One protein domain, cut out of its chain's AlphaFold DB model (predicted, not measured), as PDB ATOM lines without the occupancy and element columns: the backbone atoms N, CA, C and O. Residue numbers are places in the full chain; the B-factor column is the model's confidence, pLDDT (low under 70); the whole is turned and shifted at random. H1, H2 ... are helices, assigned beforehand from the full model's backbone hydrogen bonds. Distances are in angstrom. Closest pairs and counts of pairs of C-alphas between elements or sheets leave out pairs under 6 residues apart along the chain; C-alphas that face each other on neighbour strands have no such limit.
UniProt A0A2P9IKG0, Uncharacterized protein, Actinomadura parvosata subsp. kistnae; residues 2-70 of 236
ATOM      1  N   LYS A   2      42.564 -42.886 -29.626       86.00
ATOM      2  CA  LYS A   2      42.088 -42.423 -30.957       86.00
ATOM      3  C   LYS A   2      41.239 -41.141 -30.930       86.00
ATOM      4  O   LYS A   2      41.258 -40.398 -31.896       86.00
ATOM      5  N   VAL A   3      40.528 -40.887 -29.828       90.56
ATOM      6  CA  VAL A   3      39.727 -39.669 -29.621       90.56
ATOM      7  C   VAL A   3      40.545 -38.376 -29.705       90.56
ATOM      8  O   VAL A   3      39.977 -37.356 -30.047       90.56
ATOM      9  N   LEU A   4      41.858 -38.414 -29.438       93.38
ATOM     10  CA  LEU A   4      42.750 -37.251 -29.531       93.38
ATOM     11  C   LEU A   4      43.433 -37.108 -30.902       93.38
ATOM     12  O   LEU A   4      44.171 -36.154 -31.124       93.38
ATOM     13  N   CYS A   5      43.222 -38.048 -31.829       92.12
ATOM     14  CA  CYS A   5      43.800 -37.962 -33.165       92.12
ATOM     15  C   CYS A   5      43.090 -36.880 -33.982       92.12
ATOM     16  O   CYS A   5      41.875 -36.935 -34.163       92.12
ATOM     17  N   ASP A   6      43.863 -35.958 -34.551       91.38
ATOM     18  CA  ASP A   6      43.343 -35.010 -35.528       91.38
ATOM     19  C   ASP A   6      43.128 -35.698 -36.891       91.38
ATOM     20  O   ASP A   6      44.104 -36.173 -37.489       91.38
ATOM     21  N   PRO A   7      41.883 -35.760 -37.406       89.88
ATOM     22  CA  PRO A   7      41.598 -36.376 -38.698       89.88
ATOM     23  C   PRO A   7      42.061 -35.520 -39.887       89.88
ATOM     24  O   PRO A   7      42.062 -36.010 -41.016       89.88
ATOM     25  N   ARG A   8      42.436 -34.250 -39.673       92.19
ATOM     26  CA  ARG A   8      42.937 -33.374 -40.735       92.19
ATOM     27  C   ARG A   8      44.271 -33.904 -41.274       92.19
ATOM     28  O   ARG A   8      45.113 -34.366 -40.487       92.19
ATOM     29  N   PRO A   9      44.496 -33.811 -42.599       92.75
ATOM     30  CA  PRO A   9      45.804 -34.110 -43.170       92.75
ATOM     31  C   PRO A   9      46.852 -33.139 -42.596       92.75
ATOM     32  O   PRO A   9      46.477 -32.014 -42.244       92.75
ATOM     33  N   PRO A  10      48.132 -33.547 -42.465       88.00
ATOM     34  CA  PRO A  10      49.159 -32.764 -41.773       88.00
ATOM     35  C   PRO A  10      49.251 -31.302 -42.217       88.00
ATOM     36  O   PRO A  10      49.387 -30.421 -41.376       88.00
ATOM     37  N   GLU A  11      49.077 -31.021 -43.507       89.38
ATOM     38  CA  GLU A  11      49.208 -29.674 -44.078       89.38
ATOM     39  C   GLU A  11      48.037 -28.744 -43.723       89.38
ATOM     40  O   GLU A  11      48.104 -27.539 -43.949       89.38
ATOM     41  N   ARG A  12      46.935 -29.298 -43.203       91.12
ATOM     42  CA  ARG A  12      45.737 -28.554 -42.782       91.12
ATOM     43  C   ARG A  12      45.571 -28.510 -41.268       91.12
ATOM     44  O   ARG A  12      44.536 -28.050 -40.786       91.12
ATOM     45  N   ARG A  13      46.536 -29.045 -40.521       91.44
ATOM     46  CA  ARG A  13      46.518 -28.993 -39.063       91.44
ATOM     47  C   ARG A  13      46.873 -27.579 -38.599       91.44
ATOM     48  O   ARG A  13      47.744 -26.950 -39.198       91.44
ATOM     49  N   PRO A  14      46.177 -27.053 -37.582       91.06
ATOM     50  CA  PRO A  14      46.467 -25.738 -37.045       91.06
ATOM     51  C   PRO A  14      47.791 -25.760 -36.261       91.06
ATOM     52  O   PRO A  14      48.299 -26.842 -35.946       91.06
ATOM     53  N   PRO A  15      48.336 -24.580 -35.910       89.75
ATOM     54  CA  PRO A  15      49.444 -24.466 -34.966       89.75
ATOM     55  C   PRO A  15      49.177 -25.236 -33.669       89.75
ATOM     56  O   PRO A  15      48.028 -25.386 -33.243       89.75
ATOM     57  N   SER A  16      50.234 -25.733 -33.031       89.75
ATOM     58  CA  SER A  16      50.120 -26.721 -31.954       89.75
ATOM     59  C   SER A  16      49.314 -26.229 -30.746       89.75
ATOM     60  O   SER A  16      48.602 -27.028 -30.134       89.75
ATOM     61  N   GLN A  17      49.339 -24.932 -30.418       87.50
ATOM     62  CA  GLN A  17      48.532 -24.404 -29.311       87.50
ATOM     63  C   GLN A  17      47.022 -24.609 -29.518       87.50
ATOM     64  O   GLN A  17      46.266 -24.672 -28.549       87.50
ATOM     65  N   GLU A  18      46.559 -24.688 -30.770       89.44
ATOM     66  CA  GLU A  18      45.136 -24.779 -31.075       89.44
ATOM     67  C   GLU A  18      44.582 -26.128 -30.616       89.44
ATOM     68  O   GLU A  18      43.399 -26.226 -30.325       89.44
ATOM     69  N   TYR A  19      45.429 -27.140 -30.399       91.12
ATOM     70  CA  TYR A  19      45.022 -28.394 -29.764       91.12
ATOM     71  C   TYR A  19      44.649 -28.265 -28.278       91.12
ATOM     72  O   TYR A  19      44.071 -29.199 -27.722       91.12
ATOM     73  N   ILE A  20      44.950 -27.127 -27.645       88.94
ATOM     74  CA  ILE A  20      44.604 -26.823 -26.248       88.94
ATOM     75  C   ILE A  20      43.529 -25.729 -26.176       88.94
ATOM     76  O   ILE A  20      42.682 -25.759 -25.282       88.94
ATOM     77  N   TRP A  21      43.551 -24.769 -27.106       85.75
ATOM     78  CA  TRP A  21      42.742 -23.549 -27.012       85.75
ATOM     79  C   TRP A  21      41.576 -23.464 -28.001       85.75
ATOM     80  O   TRP A  21      40.626 -22.719 -27.735       85.75
ATOM     81  N   ALA A  22      41.604 -24.208 -29.112       86.50
ATOM     82  CA  ALA A  22      40.524 -24.165 -30.091       86.50
ATOM     83  C   ALA A  22      39.284 -24.896 -29.570       86.50
ATOM     84  O   ALA A  22      39.365 -25.973 -28.978       86.50
ATOM     85  N   LYS A  23      38.100 -24.332 -29.832       86.75
ATOM     86  CA  LYS A  23      36.822 -24.910 -29.376       86.75
ATOM     87  C   LYS A  23      36.533 -26.282 -29.994       86.75
ATOM     88  O   LYS A  23      35.803 -27.069 -29.406       86.75
ATOM     89  N   ASP A  24      37.079 -26.544 -31.177       88.75
ATOM     90  CA  ASP A  24      36.955 -27.794 -31.926       88.75
ATOM     91  C   ASP A  24      38.134 -28.755 -31.694       88.75
ATOM     92  O   ASP A  24      38.184 -29.825 -32.304       88.75
ATOM     93  N   ALA A  25      39.083 -28.412 -30.815       90.75
ATOM     94  CA  ALA A  25      40.203 -29.284 -30.501       90.75
ATOM     95  C   ALA A  25      39.717 -30.594 -29.858       90.75
ATOM     96  O   ALA A  25      38.917 -30.548 -28.917       90.75
ATOM     97  N   PRO A  26      40.247 -31.766 -30.262       93.06
ATOM     98  CA  PRO A  26      39.834 -33.048 -29.693       93.06
ATOM     99  C   PRO A  26      39.916 -33.122 -28.162       93.06
ATOM    100  O   PRO A  26      39.088 -33.780 -27.540       93.06
ATOM    101  N   LEU A  27      40.889 -32.431 -27.555       93.00
ATOM    102  CA  LEU A  27      41.044 -32.336 -26.102       93.00
ATOM    103  C   LEU A  27      39.932 -31.501 -25.446       93.00
ATOM    104  O   LEU A  27      39.416 -31.888 -24.403       93.00
ATOM    105  N   VAL A  28      39.551 -30.378 -26.060       91.44
ATOM    106  CA  VAL A  28      38.520 -29.450 -25.555       91.44
ATOM    107  C   VAL A  28      37.115 -30.044 -25.679       91.44
ATOM    108  O   VAL A  28      36.236 -29.724 -24.885       91.44
ATOM    109  N   LEU A  29      36.906 -30.944 -26.644       92.00
ATOM    110  CA  LEU A  29      35.643 -31.661 -26.832       92.00
ATOM    111  C   LEU A  29      35.427 -32.806 -25.828       92.00
ATOM    112  O   LEU A  29      34.341 -33.394 -25.804       92.00
ATOM    113  N   LEU A  30      36.432 -33.161 -25.019       93.19
ATOM    114  CA  LEU A  30      36.257 -34.167 -23.975       93.19
ATOM    115  C   LEU A  30      35.330 -33.651 -22.861       93.19
ATOM    116  O   LEU A  30      35.318 -32.457 -22.568       93.19
ATOM    117  N   PRO A  31      34.563 -34.540 -22.202       91.19
ATOM    118  CA  PRO A  31      33.713 -34.143 -21.087       91.19
ATOM    119  C   PRO A  31      34.493 -33.472 -19.948       91.19
ATOM    120  O   PRO A  31      35.627 -33.843 -19.642       91.19
ATOM    121  N   GLY A  32      33.829 -32.545 -19.256       87.94
ATOM    122  CA  GLY A  32      34.370 -31.870 -18.077       87.94
ATOM    123  C   GLY A  32      35.252 -30.666 -18.406       87.94
ATOM    124  O   GLY A  32      35.121 -30.037 -19.450       87.94
ATOM    125  N   ILE A  33      36.124 -30.305 -17.463       85.69
ATOM    126  CA  ILE A  33      37.080 -29.204 -17.627       85.69
ATOM    127  C   ILE A  33      38.257 -29.707 -18.475       85.69
ATOM    128  O   ILE A  33      38.799 -30.780 -18.196       85.69
ATOM    129  N   THR A  34      38.693 -28.921 -19.466       88.12
ATOM    130  CA  THR A  34      39.832 -29.248 -20.348       88.12
ATOM    131  C   THR A  34      41.076 -29.661 -19.558       88.12
ATOM    132  O   THR A  34      41.701 -30.664 -19.877       88.12
ATOM    133  N   PHE A  35      41.380 -28.937 -18.477       90.56
ATOM    134  CA  PHE A  35      42.524 -29.170 -17.586       90.56
ATOM    135  C   PHE A  35      42.171 -29.992 -16.332       90.56
ATOM    136  O   PHE A  35      42.791 -29.833 -15.282       90.56
ATOM    137  N   SER A  36      41.141 -30.838 -16.402       94.19
ATOM    138  CA  SER A  36      40.916 -31.862 -15.374       94.19
ATOM    139  C   SER A  36      42.075 -32.860 -15.356       94.19
ATOM    140  O   SER A  36      42.724 -33.088 -16.380       94.19
ATOM    141  N   LYS A  37      42.321 -33.487 -14.201       95.38
ATOM    142  CA  LYS A  37      43.396 -34.477 -14.051       95.38
ATOM    143  C   LYS A  37      43.247 -35.620 -15.061       95.38
ATOM    144  O   LYS A  37      44.232 -36.087 -15.617       95.38
ATOM    145  N   GLU A  38      42.020 -36.065 -15.311       94.75
ATOM    146  CA  GLU A  38      41.713 -37.159 -16.228       94.75
ATOM    147  C   GLU A  38      42.076 -36.814 -17.681       94.75
ATOM    148  O   GLU A  38      42.673 -37.643 -18.380       94.75
ATOM    149  N   ASN A  39      41.737 -35.598 -18.124       94.44
ATOM    150  CA  ASN A  39      42.046 -35.115 -19.470       94.44
ATOM    151  C   ASN A  39      43.546 -34.831 -19.631       94.44
ATOM    152  O   ASN A  39      44.120 -35.219 -20.650       94.44
ATOM    153  N   ASP A  40      44.191 -34.250 -18.615       94.44
ATOM    154  CA  ASP A  40      45.639 -34.016 -18.590       94.44
ATOM    155  C   ASP A  40      46.426 -35.338 -18.648       94.44
ATOM    156  O   ASP A  40      47.271 -35.530 -19.522       94.44
ATOM    157  N   ASP A  41      46.055 -36.329 -17.829       95.69
ATOM    158  CA  ASP A  41      46.651 -37.670 -17.849       95.69
ATOM    159  C   ASP A  41      46.476 -38.359 -19.219       95.69
ATOM    160  O   ASP A  41      47.348 -39.102 -19.686       95.69
ATOM    161  N   LEU A  42      45.326 -38.164 -19.876       95.19
ATOM    162  CA  LEU A  42      45.071 -38.703 -21.210       95.19
ATOM    163  C   LEU A  42      45.929 -38.010 -22.276       95.19
ATOM    164  O   LEU A  42      46.501 -38.710 -23.120       95.19
ATOM    165  N   ALA A  43      46.035 -36.682 -22.224       94.56
ATOM    166  CA  ALA A  43      46.865 -35.884 -23.118       94.56
ATOM    167  C   ALA A  43      48.352 -36.235 -22.958       94.56
ATOM    168  O   ALA A  43      49.018 -36.514 -23.952       94.56
ATOM    169  N   ALA A  44      48.850 -36.343 -21.722       95.31
ATOM    170  CA  ALA A  44      50.232 -36.709 -21.427       95.31
ATOM    171  C   ALA A  44      50.594 -38.096 -21.981       95.31
ATOM    172  O   ALA A  44      51.616 -38.261 -22.651       95.31
ATOM    173  N   ARG A  45      49.734 -39.105 -21.777       97.19
ATOM    174  CA  ARG A  45      49.953 -40.444 -22.353       97.19
ATOM    175  C   ARG A  45      49.945 -40.427 -23.878       97.19
ATOM    176  O   ARG A  45      50.744 -41.128 -24.494       97.19
ATOM    177  N   PHE A  46      49.044 -39.658 -24.486       95.81
ATOM    178  CA  PHE A  46      48.982 -39.518 -25.938       95.81
ATOM    179  C   PHE A  46      50.240 -38.843 -26.497       95.81
ATOM    180  O   PHE A  46      50.831 -39.366 -27.437       95.81
ATOM    181  N   ALA A  47      50.691 -37.748 -25.879       95.19
ATOM    182  CA  ALA A  47      51.910 -37.044 -26.260       95.19
ATOM    183  C   ALA A  47      53.136 -37.963 -26.173       95.19
ATOM    184  O   ALA A  47      53.877 -38.100 -27.146       95.19
ATOM    185  N   MET A  48      53.308 -38.679 -25.057       97.31
ATOM    186  CA  MET A  48      54.422 -39.619 -24.895       97.31
ATOM    187  C   MET A  48      54.385 -40.756 -25.918       97.31
ATOM    188  O   MET A  48      55.428 -41.137 -26.452       97.31
ATOM    189  N   LEU A  49      53.200 -41.283 -26.235       96.75
ATOM    190  CA  LEU A  49      53.052 -42.297 -27.276       96.75
ATOM    191  C   LEU A  49      53.431 -41.744 -28.657       96.75
ATOM    192  O   LEU A  49      54.146 -42.413 -29.396       96.75
ATOM    193  N   ALA A  50      52.996 -40.528 -28.997       94.38
ATOM    194  CA  ALA A  50      53.322 -39.894 -30.271       94.38
ATOM    195  C   ALA A  50      54.833 -39.645 -30.407       94.38
ATOM    196  O   ALA A  50      55.430 -40.055 -31.400       94.38
ATOM    197  N   ILE A  51      55.466 -39.069 -29.377       96.75
ATOM    198  CA  ILE A  51      56.910 -38.786 -29.351       96.75
ATOM    199  C   ILE A  51      57.729 -40.073 -29.492       96.75
ATOM    200  O   ILE A  51      58.693 -40.120 -30.251       96.75
ATOM    201  N   THR A  52      57.361 -41.129 -28.764       98.25
ATOM    202  CA  THR A  52      58.125 -42.390 -28.776       98.25
ATOM    203  C   THR A  52      57.902 -43.213 -30.044       98.25
ATOM    204  O   THR A  52      58.820 -43.905 -30.478       98.25
ATOM    205  N   ALA A  53      56.723 -43.121 -30.667       97.88
ATOM    206  CA  ALA A  53      56.427 -43.796 -31.929       97.88
ATOM    207  C   ALA A  53      56.994 -43.059 -33.158       97.88
ATOM    208  O   ALA A  53      57.293 -43.705 -34.160       97.88
ATOM    209  N   GLN A  54      57.129 -41.730 -33.093       96.31
ATOM    210  CA  GLN A  54      57.571 -40.866 -34.198       96.31
ATOM    211  C   GLN A  54      58.659 -39.873 -33.736       96.31
ATOM    212  O   GLN A  54      58.482 -38.655 -33.818       96.31
ATOM    213  N   PRO A  55      59.815 -40.356 -33.236       97.81
ATOM    214  CA  PRO A  55      60.813 -39.492 -32.601       97.81
ATOM    215  C   PRO A  55      61.459 -38.499 -33.572       97.81
ATOM    216  O   PRO A  55      61.802 -37.386 -33.174       97.81
ATOM    217  N   LEU A  56      61.624 -38.885 -34.841       98.25
ATOM    218  CA  LEU A  56      62.206 -38.012 -35.862       98.25
ATOM    219  C   LEU A  56      61.233 -36.912 -36.296       98.25
ATOM    220  O   LEU A  56      61.662 -35.773 -36.447       98.25
ATOM    221  N   ASP A  57      59.942 -37.226 -36.423       95.44
ATOM    222  CA  ASP A  57      58.918 -36.233 -36.766       95.44
ATOM    223  C   ASP A  57      58.747 -35.219 -35.631       95.44
ATOM    224  O   ASP A  57      58.676 -34.014 -35.870       95.44
ATOM    225  N   TYR A  58      58.785 -35.685 -34.377       96.00
ATOM    226  CA  TYR A  58      58.809 -34.794 -33.221       96.00
ATOM    227  C   TYR A  58      60.053 -33.895 -33.225       96.00
ATOM    228  O   TYR A  58      59.929 -32.679 -33.104       96.00
ATOM    229  N   ALA A  59      61.251 -34.454 -33.431       97.62
ATOM    230  CA  ALA A  59      62.475 -33.658 -33.511       97.62
ATOM    231  C   ALA A  59      62.418 -32.615 -34.642       97.62
ATOM    232  O   ALA A  59      62.835 -31.475 -34.438       97.62
ATOM    233  N   ALA A  60      61.873 -32.978 -35.808       96.56
ATOM    234  CA  ALA A  60      61.658 -32.052 -36.913       96.56
ATOM    235  C   ALA A  60      60.707 -30.913 -36.515       96.56
ATOM    236  O   ALA A  60      61.052 -29.753 -36.728       96.56
ATOM    237  N   SER A  61      59.583 -31.219 -35.856       94.62
ATOM    238  CA  SER A  61      58.636 -30.217 -35.350       94.62
ATOM    239  C   SER A  61      59.294 -29.246 -34.365       94.62
ATOM    240  O   SER A  61      59.154 -28.034 -34.510       94.62
ATOM    241  N   VAL A  62      60.066 -29.753 -33.394       96.69
ATOM    242  CA  VAL A  62      60.771 -28.904 -32.416       96.69
ATOM    243  C   VAL A  62      61.799 -28.006 -33.098       96.69
ATOM    244  O   VAL A  62      61.921 -26.831 -32.757       96.69
ATOM    245  N   LEU A  63      62.552 -28.535 -34.067       97.12
ATOM    246  CA  LEU A  63      63.537 -27.755 -34.817       97.12
ATOM    247  C   LEU A  63      62.880 -26.693 -35.701       97.12
ATOM    248  O   LEU A  63      63.432 -25.602 -35.844       97.12
ATOM    249  N   GLU A  64      61.714 -26.990 -36.270       95.44
ATOM    250  CA  GLU A  64      60.946 -26.038 -37.062       95.44
ATOM    251  C   GLU A  64      60.461 -24.865 -36.197       95.44
ATOM    252  O   GLU A  64      60.659 -23.699 -36.556       95.44
ATOM    253  N   GLU A  65      59.882 -25.160 -35.031       95.25
ATOM    254  CA  GLU A  65      59.452 -24.160 -34.051       95.25
ATOM    255  C   GLU A  65      60.644 -23.338 -33.542       95.25
ATOM    256  O   GLU A  65      60.658 -22.110 -33.635       95.25
ATOM    257  N   LEU A  66      61.715 -24.004 -33.104       96.94
ATOM    258  CA  LEU A  66      62.933 -23.343 -32.636       96.94
ATOM    259  C   LEU A  66      63.544 -22.440 -33.721       96.94
ATOM    260  O   LEU A  66      63.979 -21.324 -33.427       96.94
ATOM    261  N   GLY A  67      63.535 -22.891 -34.978       96.69
ATOM    262  CA  GLY A  67      64.047 -22.161 -36.136       96.69
ATOM    263  C   GLY A  67      63.380 -20.800 -36.354       96.69
ATOM    264  O   GLY A  67      64.031 -19.874 -36.846       96.69
ATOM    265  N   ARG A  68      62.126 -20.621 -35.912       95.69
ATOM    266  CA  ARG A  68      61.417 -19.329 -35.977       95.69
ATOM    267  C   ARG A  68      62.112 -18.241 -35.150       95.69
ATOM    268  O   ARG A  68      62.102 -17.079 -35.553       95.69
ATOM    269  N   SER A  69      62.818 -18.620 -34.077       95.50
ATOM    270  CA  SER A  69      63.636 -17.710 -33.253       95.50
ATOM    271  C   SER A  69      64.810 -17.094 -34.017       95.50
ATOM    272  O   SER A  69      65.324 -16.043 -33.631       95.50
ATOM    273  N   PHE A  70      65.257 -17.752 -35.089       96.62
ATOM    274  CA  PHE A  70      66.481 -17.411 -35.811       96.62
ATOM    275  C   PHE A  70      66.223 -16.859 -37.215       96.62
ATOM    276  O   PHE A  70      67.160 -16.732 -38.002       96.62
TER     277      PHE A  70
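AT A GLANCE: This is residues 2 to 70 of the 236 residues of an uncharacterized protein of Actinomadura parvosata subsp. kistnae (UniProt A0A2P9IKG0). Two helices, H2 and H3, meet near their ends at a corner and make an L, and the short helix H1, four residues, lies off the open side of the L, apart from both. Two long stretches with no named element, residues 2 to 17 and 22 to 36, lie before and after H1, and residues 8 to 13 stick out. The printed part has 69 residues, with three named helices in the order H1, H2, H3 and no named strand; the class is all helix. The whole is elongated, spanning 39 by 24 by 23 A, and is only just compact, close to loose, with a radius of gyration of the C-alphas of 13.0 A.

HOW THE PARTS SIT: The longest helix is H2, residues 37 to 53. H3, residues 55 to 68, is close to H2 but not clearly touching it, with 1 pair of C-alphas within 8 A. The closest C-alphas, those of Ile 51 and Tyr 58, are 5.9 A apart. The lines of H2 and H3 stand about perpendicular, at 77 degrees. H1, residues 18 to 21, is apart from H2 and from H3. In H2 and H3 every O i to N i+4 pair is within hydrogen-bond range; H1 is too short for such a pair, and its one O i to N i+3 pair is not within range.

IN THESE COORDINATES: H2 is 24.0 A long, from C-alpha 37 at (43.396, -34.477, -14.051) to C-alpha 53 at (56.427, -43.796, -31.929). H3 is 20.5 A long and ends with C-alpha 68 at (61.417, -19.329, -35.977). H1 is 4.9 A long and begins with C-alpha 18 at (45.136, -24.779, -31.075).

THE WHOLE: The C-alphas of Pro 31 and Phe 70, the two farthest apart, are 39.6 A from each other. The printed part has no cut. The link from H1 to H2 is long, with 15 residues, and the link from H2 to H3 is tight, with 1 residue. The mean pLDDT of the printed part is 93.1, and no printed residue is under 70.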